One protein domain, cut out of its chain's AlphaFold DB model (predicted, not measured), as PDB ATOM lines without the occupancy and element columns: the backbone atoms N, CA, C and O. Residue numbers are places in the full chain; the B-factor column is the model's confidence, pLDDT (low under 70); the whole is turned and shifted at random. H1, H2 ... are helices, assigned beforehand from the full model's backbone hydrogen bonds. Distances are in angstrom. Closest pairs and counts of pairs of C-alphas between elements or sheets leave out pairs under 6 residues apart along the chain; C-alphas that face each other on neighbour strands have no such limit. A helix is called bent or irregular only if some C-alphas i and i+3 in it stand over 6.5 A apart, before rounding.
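AT A GLANCE: This is residues 4 to 95 of the 139 residues of an uncharacterized protein of Mesorhizobium plurifarium (UniProt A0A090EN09). What shape do these atoms make? A long helical hairpin folds back on itself: H2 is one leg, and H3 and H4, one after the other along it, make the other leg. H1 packs on the side of H4 away from H2, side by side with it, and little H5 lies by the first turns of H2, while residues 57 to 62 stick out at the far end. What is printed, and how large is it? The printed part has 92 residues with five named helices, H1 to H5 in chain order, and no named strand: all helix, its packing mostly aligned. It is loose, with a radius of gyration of the C-alphas of 16.3 A, and flat, spanning 51 by 29 by 15 A.

IN THESE COORDINATES: Where is the longest helix? H2, residues 27 to 58, is 46.2 A long, from C-alpha 27 at (39.709, -1.956, -15.248) to C-alpha 58 at (50.600, 22.711, -52.769). It has a kink of 29 degrees near residue 34 and is neither bent nor irregular, but only just: C-alphas 33 and 36 are 6.1 A apart. Where are the others? H1, residues 4 to 24, is 31.1 A long and begins at C-alpha 4 (58.296, 21.932, -25.289). H3, residues 63 to 74, is 14.8 A long, and H4, residues 77 to 89, is 19.0 A long and only just irregular, with C-alphas 83 and 86 6.9 A apart. H5, residues 91 to 94, is 5.4 A long and ends at C-alpha 94 (40.526, -5.244, -23.906).

HOW THE PARTS SIT: What touches the hub, H2? Its residues 44 to 55 touch H3 in a hairpin, opposite ways at a shallow tilt of 25 degrees, the closest C-alphas being those of Pro 45 and Ala 74, 4.5 A apart. Its residues 31 to 46 touch H4, opposite ways at a shallow tilt of 34.9 degrees, only just short of steep, with the C-alphas of Leu 42 and Ala 80 closest at 5.2 A. Its residues 28 to 32 touch H5, where the C-alphas of Lys 28 and Leu 93 are closest at 6.6 A. Where is H1? It touches H4, the same way at a shallow tilt of 27 degrees, with the C-alphas of Ala 11 and Phe 79 closest at 5.8 A. H1 and H2 meet only through their link, and H1 is apart from H3 and H5. How well paired are the backbones? O i to N i+4 pairs are within hydrogen-bond range in 15 of 17 cases in H1, 24 of 28 in H2, 6 of 8 in H3 and 7 of 9 in H4; H5 is too short for such a pair.

THE WHOLE: How far does it reach? The two C-alphas farthest apart, those of Asp 26 and Arg 61, are 51.3 A apart. Is the printed part whole, and is it sure? It has no cut, and the four links are tight. Mean pLDDT of the printed part is 76.6, and it is under 70 in residues 4 to 12, 15, 18 to 27, 86 and 88 to 95.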
ATOM      1  N   VAL A   4      57.982  23.364 -25.207       61.00
ATOM      2  CA  VAL A   4      58.296  21.932 -25.289       61.00
ATOM      3  C   VAL A   4      58.523  21.324 -23.899       61.00
ATOM      4  O   VAL A   4      58.053  20.227 -23.617       61.00
ATOM      5  N   GLU A   5      59.166  22.068 -23.000       64.19
ATOM      6  CA  GLU A   5      59.458  21.661 -21.618       64.19
ATOM      7  C   GLU A   5      58.179  21.590 -20.768       64.19
ATOM      8  O   GLU A   5      57.974  20.651 -20.000       64.19
ATOM      9  N   GLN A   6      57.252  22.529 -20.989       67.00
ATOM     10  CA  GLN A   6      55.910  22.484 -20.395       67.00
ATOM     11  C   GLN A   6      55.101  21.278 -20.889       67.00
ATOM     12  O   GLN A   6      54.346  20.695 -20.114       67.00
ATOM     13  N   GLY A   7      55.287  20.874 -22.151       64.38
ATOM     14  CA  GLY A   7      54.676  19.664 -22.703       64.38
ATOM     15  C   GLY A   7      55.151  18.395 -21.995       64.38
ATOM     16  O   GLY A   7      54.332  17.543 -21.660       64.38
ATOM     17  N   PHE A   8      56.448  18.301 -21.692       61.44
ATOM     18  CA  PHE A   8      57.022  17.181 -20.938       61.44
ATOM     19  C   PHE A   8      56.518  17.116 -19.493       61.44
ATOM     20  O   PHE A   8      56.160  16.039 -19.018       61.44
ATOM     21  N   LEU A   9      56.432  18.257 -18.804       67.44
ATOM     22  CA  LEU A   9      55.893  18.316 -17.441       67.44
ATOM     23  C   LEU A   9      54.407  17.937 -17.401       67.44
ATOM     24  O   LEU A   9      53.995  17.141 -16.559       67.44
ATOM     25  N   ALA A  10      53.609  18.447 -18.342       66.62
ATOM     26  CA  ALA A  10      52.194  18.105 -18.448       66.62
ATOM     27  C   ALA A  10      51.982  16.620 -18.790       66.62
ATOM     28  O   ALA A  10      51.106  15.978 -18.215       66.62
ATOM     29  N   ALA A  11      52.813  16.059 -19.675       68.06
ATOM     30  CA  ALA A  11      52.831  14.633 -19.995       68.06
ATOM     31  C   ALA A  11      53.179  13.766 -18.774       68.06
ATOM     32  O   ALA A  11      52.516  12.759 -18.532       68.06
ATOM     33  N   GLY A  12      54.176  14.172 -17.982       67.56
ATOM     34  CA  GLY A  12      54.563  13.474 -16.754       67.56
ATOM     35  C   GLY A  12      53.453  13.477 -15.702       67.56
ATOM     36  O   GLY A  12      53.133  12.431 -15.142       67.56
ATOM     37  N   ILE A  13      52.807  14.628 -15.485       76.38
ATOM     38  CA  ILE A  13      51.671  14.748 -14.559       76.38
ATOM     39  C   ILE A  13      50.486  13.910 -15.053       76.38
ATOM     40  O   ILE A  13      49.897  13.170 -14.270       76.38
ATOM     41  N   ALA A  14      50.167  13.966 -16.349       72.69
ATOM     42  CA  ALA A  14      49.097  13.164 -16.934       72.69
ATOM     43  C   ALA A  14      49.364  11.659 -16.771       72.69
ATOM     44  O   ALA A  14      48.481  10.934 -16.322       72.69
ATOM     45  N   GLY A  15      50.584  11.194 -17.055       65.94
ATOM     46  CA  GLY A  15      50.977   9.794 -16.874       65.94
ATOM     47  C   GLY A  15      50.892   9.325 -15.418       65.94
ATOM     48  O   GLY A  15      50.439   8.210 -15.152       65.94
ATOM     49  N   LEU A  16      51.259  10.188 -14.467       72.81
ATOM     50  CA  LEU A  16      51.193   9.885 -13.037       72.81
ATOM     51  C   LEU A  16      49.741   9.821 -12.536       72.81
ATOM     52  O   LEU A  16      49.378   8.885 -11.827       72.81
ATOM     53  N   VAL A  17      48.885  10.749 -12.973       73.38
ATOM     54  CA  VAL A  17      47.442  10.743 -12.673       73.38
ATOM     55  C   VAL A  17      46.753   9.510 -13.272       73.38
ATOM     56  O   VAL A  17      45.946   8.876 -12.598       73.38
ATOM     57  N   LEU A  18      47.116   9.114 -14.496       66.81
ATOM     58  CA  LEU A  18      46.637   7.880 -15.132       66.81
ATOM     59  C   LEU A  18      47.038   6.622 -14.352       66.81
ATOM     60  O   LEU A  18      46.210   5.727 -14.186       66.81
ATOM     61  N   CYS A  19      48.284   6.543 -13.871       65.25
ATOM     62  CA  CYS A  19      48.744   5.413 -13.058       65.25
ATOM     63  C   CYS A  19      47.948   5.294 -11.757       65.25
ATOM     64  O   CYS A  19      47.571   4.193 -11.372       65.25
ATOM     65  N   VAL A  20      47.652   6.423 -11.110       66.81
ATOM     66  CA  VAL A  20      46.853   6.453  -9.878       66.81
ATOM     67  C   VAL A  20      45.399   6.051 -10.151       66.81
ATOM     68  O   VAL A  20      44.841   5.241  -9.418       66.81
ATOM     69  N   LEU A  21      44.796   6.540 -11.239       61.41
ATOM     70  CA  LEU A  21      43.412   6.216 -11.612       61.41
ATOM     71  C   LEU A  21      43.228   4.760 -12.072       61.41
ATOM     72  O   LEU A  21      42.180   4.169 -11.820       61.41
ATOM     73  N   GLY A  22      44.234   4.168 -12.723       61.25
ATOM     74  CA  GLY A  22      44.182   2.793 -13.232       61.25
ATOM     75  C   GLY A  22      44.199   1.710 -12.148       61.25
ATOM     76  O   GLY A  22      43.800   0.579 -12.415       61.25
ATOM     77  N   VAL A  23      44.635   2.041 -10.931       59.09
ATOM     78  CA  VAL A  23      44.677   1.103  -9.797       59.09
ATOM     79  C   VAL A  23      43.329   1.032  -9.060       59.09
ATOM     80  O   VAL A  23      43.058   0.034  -8.397       59.09
ATOM     81  N   SER A  24      42.458   2.042  -9.187       61.97
ATOM     82  CA  SER A  24      41.280   2.192  -8.314       61.97
ATOM     83  C   SER A  24      39.926   1.785  -8.908       61.97
ATOM     84  O   SER A  24      38.966   1.696  -8.148       61.97
ATOM     85  N   LEU A  25      39.793   1.548 -10.217       56.09
ATOM     86  CA  LEU A  25      38.486   1.329 -10.856       56.09
ATOM     87  C   LEU A  25      38.488   0.085 -11.743       56.09
ATOM     88  O   LEU A  25      39.468  -0.181 -12.433       56.09
ATOM     89  N   ASP A  26      37.372  -0.649 -11.718       66.06
ATOM     90  CA  ASP A  26      37.061  -1.828 -12.534       66.06
ATOM     91  C   ASP A  26      37.637  -1.706 -13.959       66.06
ATOM     92  O   ASP A  26      37.112  -1.004 -14.833       66.06
ATOM     93  N   ALA A  27      38.807  -2.325 -14.160       66.88
ATOM     94  CA  ALA A  27      39.709  -1.956 -15.248       66.88
ATOM     95  C   ALA A  27      39.084  -2.197 -16.627       66.88
ATOM     96  O   ALA A  27      39.405  -1.501 -17.586       66.88
ATOM     97  N   LYS A  28      38.170  -3.167 -16.731       71.31
ATOM     98  CA  LYS A  28      37.591  -3.598 -18.003       71.31
ATOM     99  C   LYS A  28      36.594  -2.580 -18.556       71.31
ATOM    100  O   LYS A  28      36.673  -2.236 -19.734       71.31
ATOM    101  N   ALA A  29      35.699  -2.065 -17.713       73.56
ATOM    102  CA  ALA A  29      34.729  -1.048 -18.117       73.56
ATOM    103  C   ALA A  29      35.417   0.290 -18.441       73.56
ATOM    104  O   ALA A  29      35.115   0.917 -19.456       73.56
ATOM    105  N   MET A  30      36.397   0.686 -17.620       73.62
ATOM    106  CA  MET A  30      37.166   1.916 -17.822       73.62
ATOM    107  C   MET A  30      37.975   1.875 -19.124       73.62
ATOM    108  O   MET A  30      37.910   2.813 -19.914       73.62
ATOM    109  N   LEU A  31      38.691   0.776 -19.394       73.19
ATOM    110  CA  LEU A  31      39.470   0.615 -20.627       73.19
ATOM    111  C   LEU A  31      38.586   0.643 -21.885       73.19
ATOM    112  O   LEU A  31      38.998   1.200 -22.904       73.19
ATOM    113  N   GLY A  32      37.365   0.098 -21.807       75.94
ATOM    114  CA  GLY A  32      36.393   0.133 -22.904       75.94
ATOM    115  C   GLY A  32      35.969   1.551 -23.303       75.94
ATOM    116  O   GLY A  32      35.849   1.834 -24.492       75.94
ATOM    117  N   ALA A  33      35.795   2.457 -22.336       79.56
ATOM    118  CA  ALA A  33      35.494   3.869 -22.596       79.56
ATOM    119  C   ALA A  33      36.754   4.707 -22.897       79.56
ATOM    120  O   ALA A  33      36.699   5.670 -23.663       79.56
ATOM    121  N   TRP A  34      37.903   4.329 -22.331       78.69
ATOM    122  CA  TRP A  34      39.179   5.021 -22.517       78.69
ATOM    123  C   TRP A  34      39.737   4.868 -23.934       78.69
ATOM    124  O   TRP A  34      40.250   5.829 -24.505       78.69
ATOM    125  N   LEU A  35      39.621   3.674 -24.523       81.62
ATOM    126  CA  LEU A  35      40.122   3.381 -25.866       81.62
ATOM    127  C   LEU A  35      39.567   4.333 -26.948       81.62
ATOM    128  O   LEU A  35      40.374   4.962 -27.639       81.62
ATOM    129  N   PRO A  36      38.237   4.504 -27.113       82.69
ATOM    130  CA  PRO A  36      37.702   5.434 -28.103       82.69
ATOM    131  C   PRO A  36      38.067   6.889 -27.786       82.69
ATOM    132  O   PRO A  36      38.330   7.651 -28.713       82.69
ATOM    133  N   ALA A  37      38.155   7.272 -26.507       84.38
ATOM    134  CA  ALA A  37      38.584   8.613 -26.112       84.38
ATOM    135  C   ALA A  37      40.044   8.896 -26.514       84.38
ATOM    136  O   ALA A  37      40.339   9.956 -27.066       84.38
ATOM    137  N   ALA A  38      40.951   7.937 -26.306       83.50
ATOM    138  CA  ALA A  38      42.350   8.045 -26.712       83.50
ATOM    139  C   ALA A  38      42.508   8.084 -28.243       83.50
ATOM    140  O   ALA A  38      43.253   8.915 -28.762       83.50
ATOM    141  N   ILE A  39      41.769   7.244 -28.978       86.06
ATOM    142  CA  ILE A  39      41.756   7.253 -30.454       86.06
ATOM    143  C   ILE A  39      41.227   8.593 -30.979       86.06
ATOM    144  O   ILE A  39      41.814   9.181 -31.888       86.06
ATOM    145  N   PHE A  40      40.153   9.112 -30.381       87.12
ATOM    146  CA  PHE A  40      39.608  10.418 -30.730       87.12
ATOM    147  C   PHE A  40      40.629  11.534 -30.480       87.12
ATOM    148  O   PHE A  40      40.883  12.344 -31.373       87.12
ATOM    149  N   ALA A  41      41.291  11.535 -29.321       84.75
ATOM    150  CA  ALA A  41      42.332  12.508 -29.004       84.75
ATOM    151  C   ALA A  41      43.535  12.436 -29.964       84.75
ATOM    152  O   ALA A  41      44.085  13.478 -30.309       84.75
ATOM    153  N   LEU A  42      43.919  11.242 -30.435       86.25
ATOM    154  CA  LEU A  42      44.975  11.048 -31.439       86.25
ATOM    155  C   LEU A  42      44.573  11.502 -32.843       86.25
ATOM    156  O   LEU A  42      45.425  11.972 -33.596       86.25
ATOM    157  N   SER A  43      43.293  11.393 -33.203       87.75
ATOM    158  CA  SER A  43      42.813  11.782 -34.534       87.75
ATOM    159  C   SER A  43      42.998  13.281 -34.825       87.75
ATOM    160  O   SER A  43      43.276  13.655 -35.963       87.75
ATOM    161  N   LEU A  44      42.934  14.133 -33.793       89.44
ATOM    162  CA  LEU A  44      43.114  15.586 -33.889       89.44
ATOM    163  C   LEU A  44      44.517  16.003 -34.390       89.44
ATOM    164  O   LEU A  44      44.599  16.662 -35.433       89.44
ATOM    165  N   PRO A  45      45.633  15.638 -33.720       87.81
ATOM    166  CA  PRO A  45      46.979  15.951 -34.196       87.81
ATOM    167  C   PRO A  45      47.313  15.238 -35.513       87.81
ATOM    168  O   PRO A  45      47.997  15.825 -36.353       87.81
ATOM    169  N   LEU A  46      46.801  14.020 -35.737       90.12
ATOM    170  CA  LEU A  46      46.960  13.298 -37.006       90.12
ATOM    171  C   LEU A  46      46.323  14.054 -38.177       90.12
ATOM    172  O   LEU A  46      46.972  14.261 -39.199       90.12
ATOM    173  N   GLY A  47      45.084  14.529 -38.025       90.62
ATOM    174  CA  GLY A  47      44.411  15.336 -39.045       90.62
ATOM    175  C   GLY A  47      45.151  16.646 -39.335       90.62
ATOM    176  O   GLY A  47      45.358  16.999 -40.498       90.62
ATOM    177  N   ALA A  48      45.620  17.334 -38.290       89.62
ATOM    178  CA  ALA A  48      46.399  18.563 -38.437       89.62
ATOM    179  C   ALA A  48      47.724  18.337 -39.187       89.62
ATOM    180  O   ALA A  48      48.086  19.145 -40.045       89.62
ATOM    181  N   LEU A  49      48.425  17.231 -38.914       89.75
ATOM    182  CA  LEU A  49      49.643  16.848 -39.634       89.75
ATOM    183  C   LEU A  49      49.378  16.560 -41.111       89.75
ATOM    184  O   LEU A  49      50.117  17.054 -41.963       89.75
ATOM    185  N   THR A  50      48.312  15.822 -41.425       91.94
ATOM    186  CA  THR A  50      47.931  15.526 -42.813       91.94
ATOM    187  C   THR A  50      47.688  16.814 -43.595       91.94
ATOM    188  O   THR A  50      48.229  16.995 -44.687       91.94
ATOM    189  N   ILE A  51      46.947  17.763 -43.017       90.44
ATOM    190  CA  ILE A  51      46.690  19.057 -43.658       90.44
ATOM    191  C   ILE A  51      47.989  19.868 -43.801       90.44
ATOM    192  O   ILE A  51      48.204  20.477 -44.851       90.44
ATOM    193  N   LEU A  52      48.882  19.855 -42.802       88.62
ATOM    194  CA  LEU A  52      50.198  20.504 -42.890       88.62
ATOM    195  C   LEU A  52      51.050  19.941 -44.036       88.62
ATOM    196  O   LEU A  52      51.698  20.717 -44.741       88.62
ATOM    197  N   MET A  53      51.036  18.622 -44.246       88.88
ATOM    198  CA  MET A  53      51.752  17.976 -45.350       88.88
ATOM    199  C   MET A  53      51.177  18.363 -46.715       88.88
ATOM    200  O   MET A  53      51.932  18.747 -47.607       88.88
ATOM    201  N   VAL A  54      49.848  18.348 -46.869       90.75
ATOM    202  CA  VAL A  54      49.174  18.758 -48.116       90.75
ATOM    203  C   VAL A  54      49.488  20.216 -48.470       90.75
ATOM    204  O   VAL A  54      49.772  20.536 -49.625       90.75
ATOM    205  N   HIS A  55      49.505  21.109 -47.480       87.00
ATOM    206  CA  HIS A  55      49.899  22.504 -47.694       87.00
ATOM    207  C   HIS A  55      51.369  22.652 -48.088       87.00
ATOM    208  O   HIS A  55      51.698  23.495 -48.921       87.00
ATOM    209  N   GLY A  56      52.250  21.827 -47.514       84.50
ATOM    210  CA  GLY A  56      53.665  21.792 -47.882       84.50
ATOM    211  C   GLY A  56      53.891  21.438 -49.353       84.50
ATOM    212  O   GLY A  56      54.805  21.978 -49.965       84.50
ATOM    213  N   LEU A  57      53.034  20.590 -49.929       87.88
ATOM    214  CA  LEU A  57      53.117  20.171 -51.333       87.88
ATOM    215  C   LEU A  57      52.463  21.160 -52.305       87.88
ATOM    216  O   LEU A  57      52.922  21.311 -53.431       87.88
ATOM    217  N   THR A  58      51.383  21.823 -51.891       86.88
ATOM    218  CA  THR A  58      50.600  22.711 -52.769       86.88
ATOM    219  C   THR A  58      51.139  24.141 -52.838       86.88
ATOM    220  O   THR A  58      50.785  24.872 -53.760       86.88
ATOM    221  N   GLY A  59      51.980  24.567 -51.886       77.06
ATOM    222  CA  GLY A  59      52.659  25.872 -51.929       77.06
ATOM    223  C   GLY A  59      51.730  27.096 -51.877       77.06
ATOM    224  O   GLY A  59      52.148  28.212 -52.183       77.06
ATOM    225  N   GLY A  60      50.459  26.918 -51.508       81.81
ATOM    226  CA  GLY A  60      49.468  27.991 -51.510       81.81
ATOM    227  C   GLY A  60      49.622  28.960 -50.332       81.81
ATOM    228  O   GLY A  60      49.633  28.545 -49.175       81.81
ATOM    229  N   ARG A  61      49.638  30.273 -50.613       78.25
ATOM    230  CA  ARG A  61      49.709  31.366 -49.608       78.25
ATOM    231  C   ARG A  61      48.593  31.337 -48.551       78.25
ATOM    232  O   ARG A  61      48.757  31.910 -47.481       78.25
ATOM    233  N   TRP A  62      47.482  30.652 -48.815       77.25
ATOM    234  CA  TRP A  62      46.387  30.444 -47.859       77.25
ATOM    235  C   TRP A  62      46.794  29.568 -46.657       77.25
ATOM    236  O   TRP A  62      46.214  29.689 -45.578       77.25
ATOM    237  N   GLY A  63      47.847  28.757 -46.805       78.06
ATOM    238  CA  GLY A  63      48.390  27.917 -45.741       78.06
ATOM    239  C   GLY A  63      49.117  28.664 -44.629       78.06
ATOM    240  O   GLY A  63      49.261  28.110 -43.545       78.06
ATOM    241  N   GLU A  64      49.558  29.906 -44.852       79.56
ATOM    242  CA  GLU A  64      50.275  30.708 -43.846       79.56
ATOM    243  C   GLU A  64      49.379  31.037 -42.642       79.56
ATOM    244  O   GLU A  64      49.784  30.856 -41.493       79.56
ATOM    245  N   ALA A  65      48.123  31.423 -42.898       82.69
ATOM    246  CA  ALA A  65      47.143  31.706 -41.848       82.69
ATOM    247  C   ALA A  65      46.731  30.435 -41.083       82.69
ATOM    248  O   ALA A  65      46.544  30.457 -39.867       82.69
ATOM    249  N   VAL A  66      46.640  29.304 -41.789       82.38
ATOM    250  CA  VAL A  66      46.216  28.010 -41.235       82.38
ATOM    251  C   VAL A  66      47.378  27.282 -40.532       82.38
ATOM    252  O   VAL A  66      47.165  26.495 -39.611       82.38
ATOM    253  N   ARG A  67      48.639  27.583 -40.869       83.44
ATOM    254  CA  ARG A  67      49.833  26.922 -40.307       83.44
ATOM    255  C   ARG A  67      49.985  27.101 -38.804       83.44
ATOM    256  O   ARG A  67      50.479  26.201 -38.128       83.44
ATOM    257  N   GLN A  68      49.634  28.272 -38.281       83.44
ATOM    258  CA  GLN A  68      49.781  28.591 -36.862       83.44
ATOM    259  C   GLN A  68      48.889  27.699 -35.977       83.44
ATOM    260  O   GLN A  68      49.450  26.984 -35.143       83.44
ATOM    261  N   PRO A  69      47.550  27.657 -36.159       85.12
ATOM    262  CA  PRO A  69      46.690  26.791 -35.352       85.12
ATOM    263  C   PRO A  69      46.997  25.306 -35.567       85.12
ATOM    264  O   PRO A  69      47.064  24.557 -34.595       85.12
ATOM    265  N   LEU A  70      47.280  24.875 -36.801       84.94
ATOM    266  CA  LEU A  70      47.606  23.471 -37.070       84.94
ATOM    267  C   LEU A  70      48.909  23.025 -36.408       84.94
ATOM    268  O   LEU A  70      48.983  21.895 -35.944       84.94
ATOM    269  N   ARG A  71      49.927  23.890 -36.313       84.56
ATOM    270  CA  ARG A  71      51.155  23.572 -35.564       84.56
ATOM    271  C   ARG A  71      50.903  23.435 -34.068       84.56
ATOM    272  O   ARG A  71      51.528  22.591 -33.439       84.56
ATOM    273  N   VAL A  72      49.996  24.234 -33.506       84.69
ATOM    274  CA  VAL A  72      49.605  24.106 -32.093       84.69
ATOM    275  C   VAL A  72      48.878  22.784 -31.862       84.69
ATOM    276  O   VAL A  72      49.203  22.081 -30.912       84.69
ATOM    277  N   ILE A  73      47.962  22.408 -32.758       83.38
ATOM    278  CA  ILE A  73      47.261  21.118 -32.690       83.38
ATOM    279  C   ILE A  73      48.246  19.958 -32.902       83.38
ATOM    280  O   ILE A  73      48.222  18.994 -32.155       83.38
ATOM    281  N   ALA A  74      49.180  20.054 -33.848       84.44
ATOM    282  CA  ALA A  74      50.213  19.034 -34.036       84.44
ATOM    283  C   ALA A  74      51.154  18.916 -32.820       84.44
ATOM    284  O   ALA A  74      51.668  17.837 -32.541       84.44
ATOM    285  N   ALA A  75      51.355  19.993 -32.055       82.00
ATOM    286  CA  ALA A  75      52.161  19.970 -30.835       82.00
ATOM    287  C   ALA A  75      51.482  19.253 -29.651       82.00
ATOM    288  O   ALA A  75      52.148  19.009 -28.645       82.00
ATOM    289  N   THR A  76      50.199  18.876 -29.748       80.38
ATOM    290  CA  THR A  76      49.520  18.045 -28.730       80.38
ATOM    291  C   THR A  76      49.716  16.543 -28.954       80.38
ATOM    292  O   THR A  76      49.305  15.738 -28.121       80.38
ATOM    293  N   LEU A  77      50.406  16.147 -30.027       78.25
ATOM    294  CA  LEU A  77      50.748  14.756 -30.326       78.25
ATOM    295  C   LEU A  77      51.409  13.994 -29.157       78.25
ATOM    296  O   LEU A  77      50.938  12.895 -28.865       78.25
ATOM    297  N   PRO A  78      52.415  14.528 -28.426       75.25
ATOM    298  CA  PRO A  78      52.975  13.824 -27.269       75.25
ATOM    299  C   PRO A  78      51.935  13.573 -26.172       75.25
ATOM    300  O   PRO A  78      51.946  12.514 -25.554       75.25
ATOM    301  N   PHE A  79      50.995  14.498 -25.958       76.06
ATOM    302  CA  PHE A  79      49.919  14.322 -24.982       76.06
ATOM    303  C   PHE A  79      48.959  13.201 -25.399       76.06
ATOM    304  O   PHE A  79      48.613  12.341 -24.591       76.06
ATOM    305  N   ALA A  80      48.583  13.163 -26.680       78.25
ATOM    306  CA  ALA A  80      47.747  12.099 -27.225       78.25
ATOM    307  C   ALA A  80      48.440  10.720 -27.157       78.25
ATOM    308  O   ALA A  80      47.787   9.715 -26.884       78.25
ATOM    309  N   LEU A  81      49.767  10.674 -27.330       76.69
ATOM    310  CA  LEU A  81      50.559   9.450 -27.195       76.69
ATOM    311  C   LEU A  81      50.619   8.953 -25.742       76.69
ATOM    312  O   LEU A  81      50.490   7.757 -25.502       76.69
ATOM    313  N   VAL A  82      50.751   9.858 -24.768       78.31
ATOM    314  CA  VAL A  82      50.705   9.513 -23.334       78.31
ATOM    315  C   VAL A  82      49.355   8.906 -22.956       78.31
ATOM    316  O   VAL A  82      49.309   7.916 -22.231       78.31
ATOM    317  N   LEU A  83      48.258   9.441 -23.501       73.56
ATOM    318  CA  LEU A  83      46.910   8.899 -23.301       73.56
ATOM    319  C   LEU A  83      46.756   7.458 -23.822       73.56
ATOM    320  O   LEU A  83      45.904   6.712 -23.334       73.56
ATOM    321  N   LEU A  84      47.589   7.065 -24.788       75.44
ATOM    322  CA  LEU A  84      47.603   5.737 -25.394       75.44
ATOM    323  C   LEU A  84      48.420   4.713 -24.578       75.44
ATOM    324  O   LEU A  84      48.126   3.523 -24.626       75.44
ATOM    325  N   VAL A  85      49.406   5.150 -23.788       77.31
ATOM    326  CA  VAL A  85      50.260   4.272 -22.958       77.31
ATOM    327  C   VAL A  85      49.480   3.264 -22.093       77.31
ATOM    328  O   VAL A  85      49.800   2.077 -22.169       77.31
ATOM    329  N   PRO A  86      48.448   3.644 -21.307       69.12
ATOM    330  CA  PRO A  86      47.713   2.679 -20.482       69.12
ATOM    331  C   PRO A  86      46.966   1.630 -21.312       69.12
ATOM    332  O   PRO A  86      46.782   0.505 -20.850       69.12
ATOM    333  N   VAL A  87      46.566   1.976 -22.540       70.50
ATOM    334  CA  VAL A  87      45.936   1.037 -23.469       70.50
ATOM    335  C   VAL A  87      46.951  -0.008 -23.911       70.50
ATOM    336  O   VAL A  87      46.629  -1.189 -23.841       70.50
ATOM    337  N   LEU A  88      48.173   0.393 -24.301       69.38
ATOM    338  CA  LEU A  88      49.219  -0.548 -24.733       69.38
ATOM    339  C   LEU A  88      49.620  -1.528 -23.627       69.38
ATOM    340  O   LEU A  88      49.839  -2.701 -23.902       69.38
ATOM    341  N   VAL A  89      49.699  -1.062 -22.380       68.88
ATOM    342  CA  VAL A  89      50.095  -1.907 -21.241       68.88
ATOM    343  C   VAL A  89      48.997  -2.910 -20.854       68.88
ATOM    344  O   VAL A  89      49.280  -3.921 -20.220       68.88
ATOM    345  N   ARG A  90      47.733  -2.648 -21.208       68.38
ATOM    346  CA  ARG A  90      46.572  -3.471 -20.823       68.38
ATOM    347  C   ARG A  90      45.778  -3.956 -22.038       68.38
ATOM    348  O   ARG A  90      44.563  -4.143 -21.945       68.38
ATOM    349  N   LEU A  91      46.466  -4.192 -23.160       67.62
ATOM    350  CA  LEU A  91      45.884  -4.747 -24.389       67.62
ATOM    351  C   LEU A  91      45.215  -6.101 -24.127       67.62
ATOM    352  O   LEU A  91      44.122  -6.329 -24.636       67.62
ATOM    353  N   ASP A  92      45.806  -6.942 -23.277       63.94
ATOM    354  CA  ASP A  92      45.318  -8.293 -22.970       63.94
ATOM    355  C   ASP A  92      43.912  -8.323 -22.347       63.94
ATOM    356  O   ASP A  92      43.172  -9.292 -22.508       63.94
ATOM    357  N   LEU A  93      43.509  -7.257 -21.644       65.81
ATOM    358  CA  LEU A  93      42.187  -7.169 -21.008       65.81
ATOM    359  C   LEU A  93      41.088  -6.685 -21.961       65.81
ATOM    360  O   LEU A  93      39.916  -7.019 -21.765       65.81
ATOM    361  N   VAL A  94      41.457  -5.865 -22.949       66.00
ATOM    362  CA  VAL A  94      40.526  -5.244 -23.906       66.00
ATOM    363  C   VAL A  94      40.385  -6.099 -25.155       66.00
ATOM    364  O   VAL A  94      39.283  -6.283 -25.670       66.00
ATOM    365  N   PHE A  95      41.503  -6.640 -25.626       67.00
ATOM    366  CA  PHE A  95      41.586  -7.487 -26.795       67.00
ATOM    367  C   PHE A  95      41.814  -8.927 -26.338       67.00
ATOM    368  O   PHE A  95      42.957  -9.326 -26.121       67.00
TER     369      PHE A  95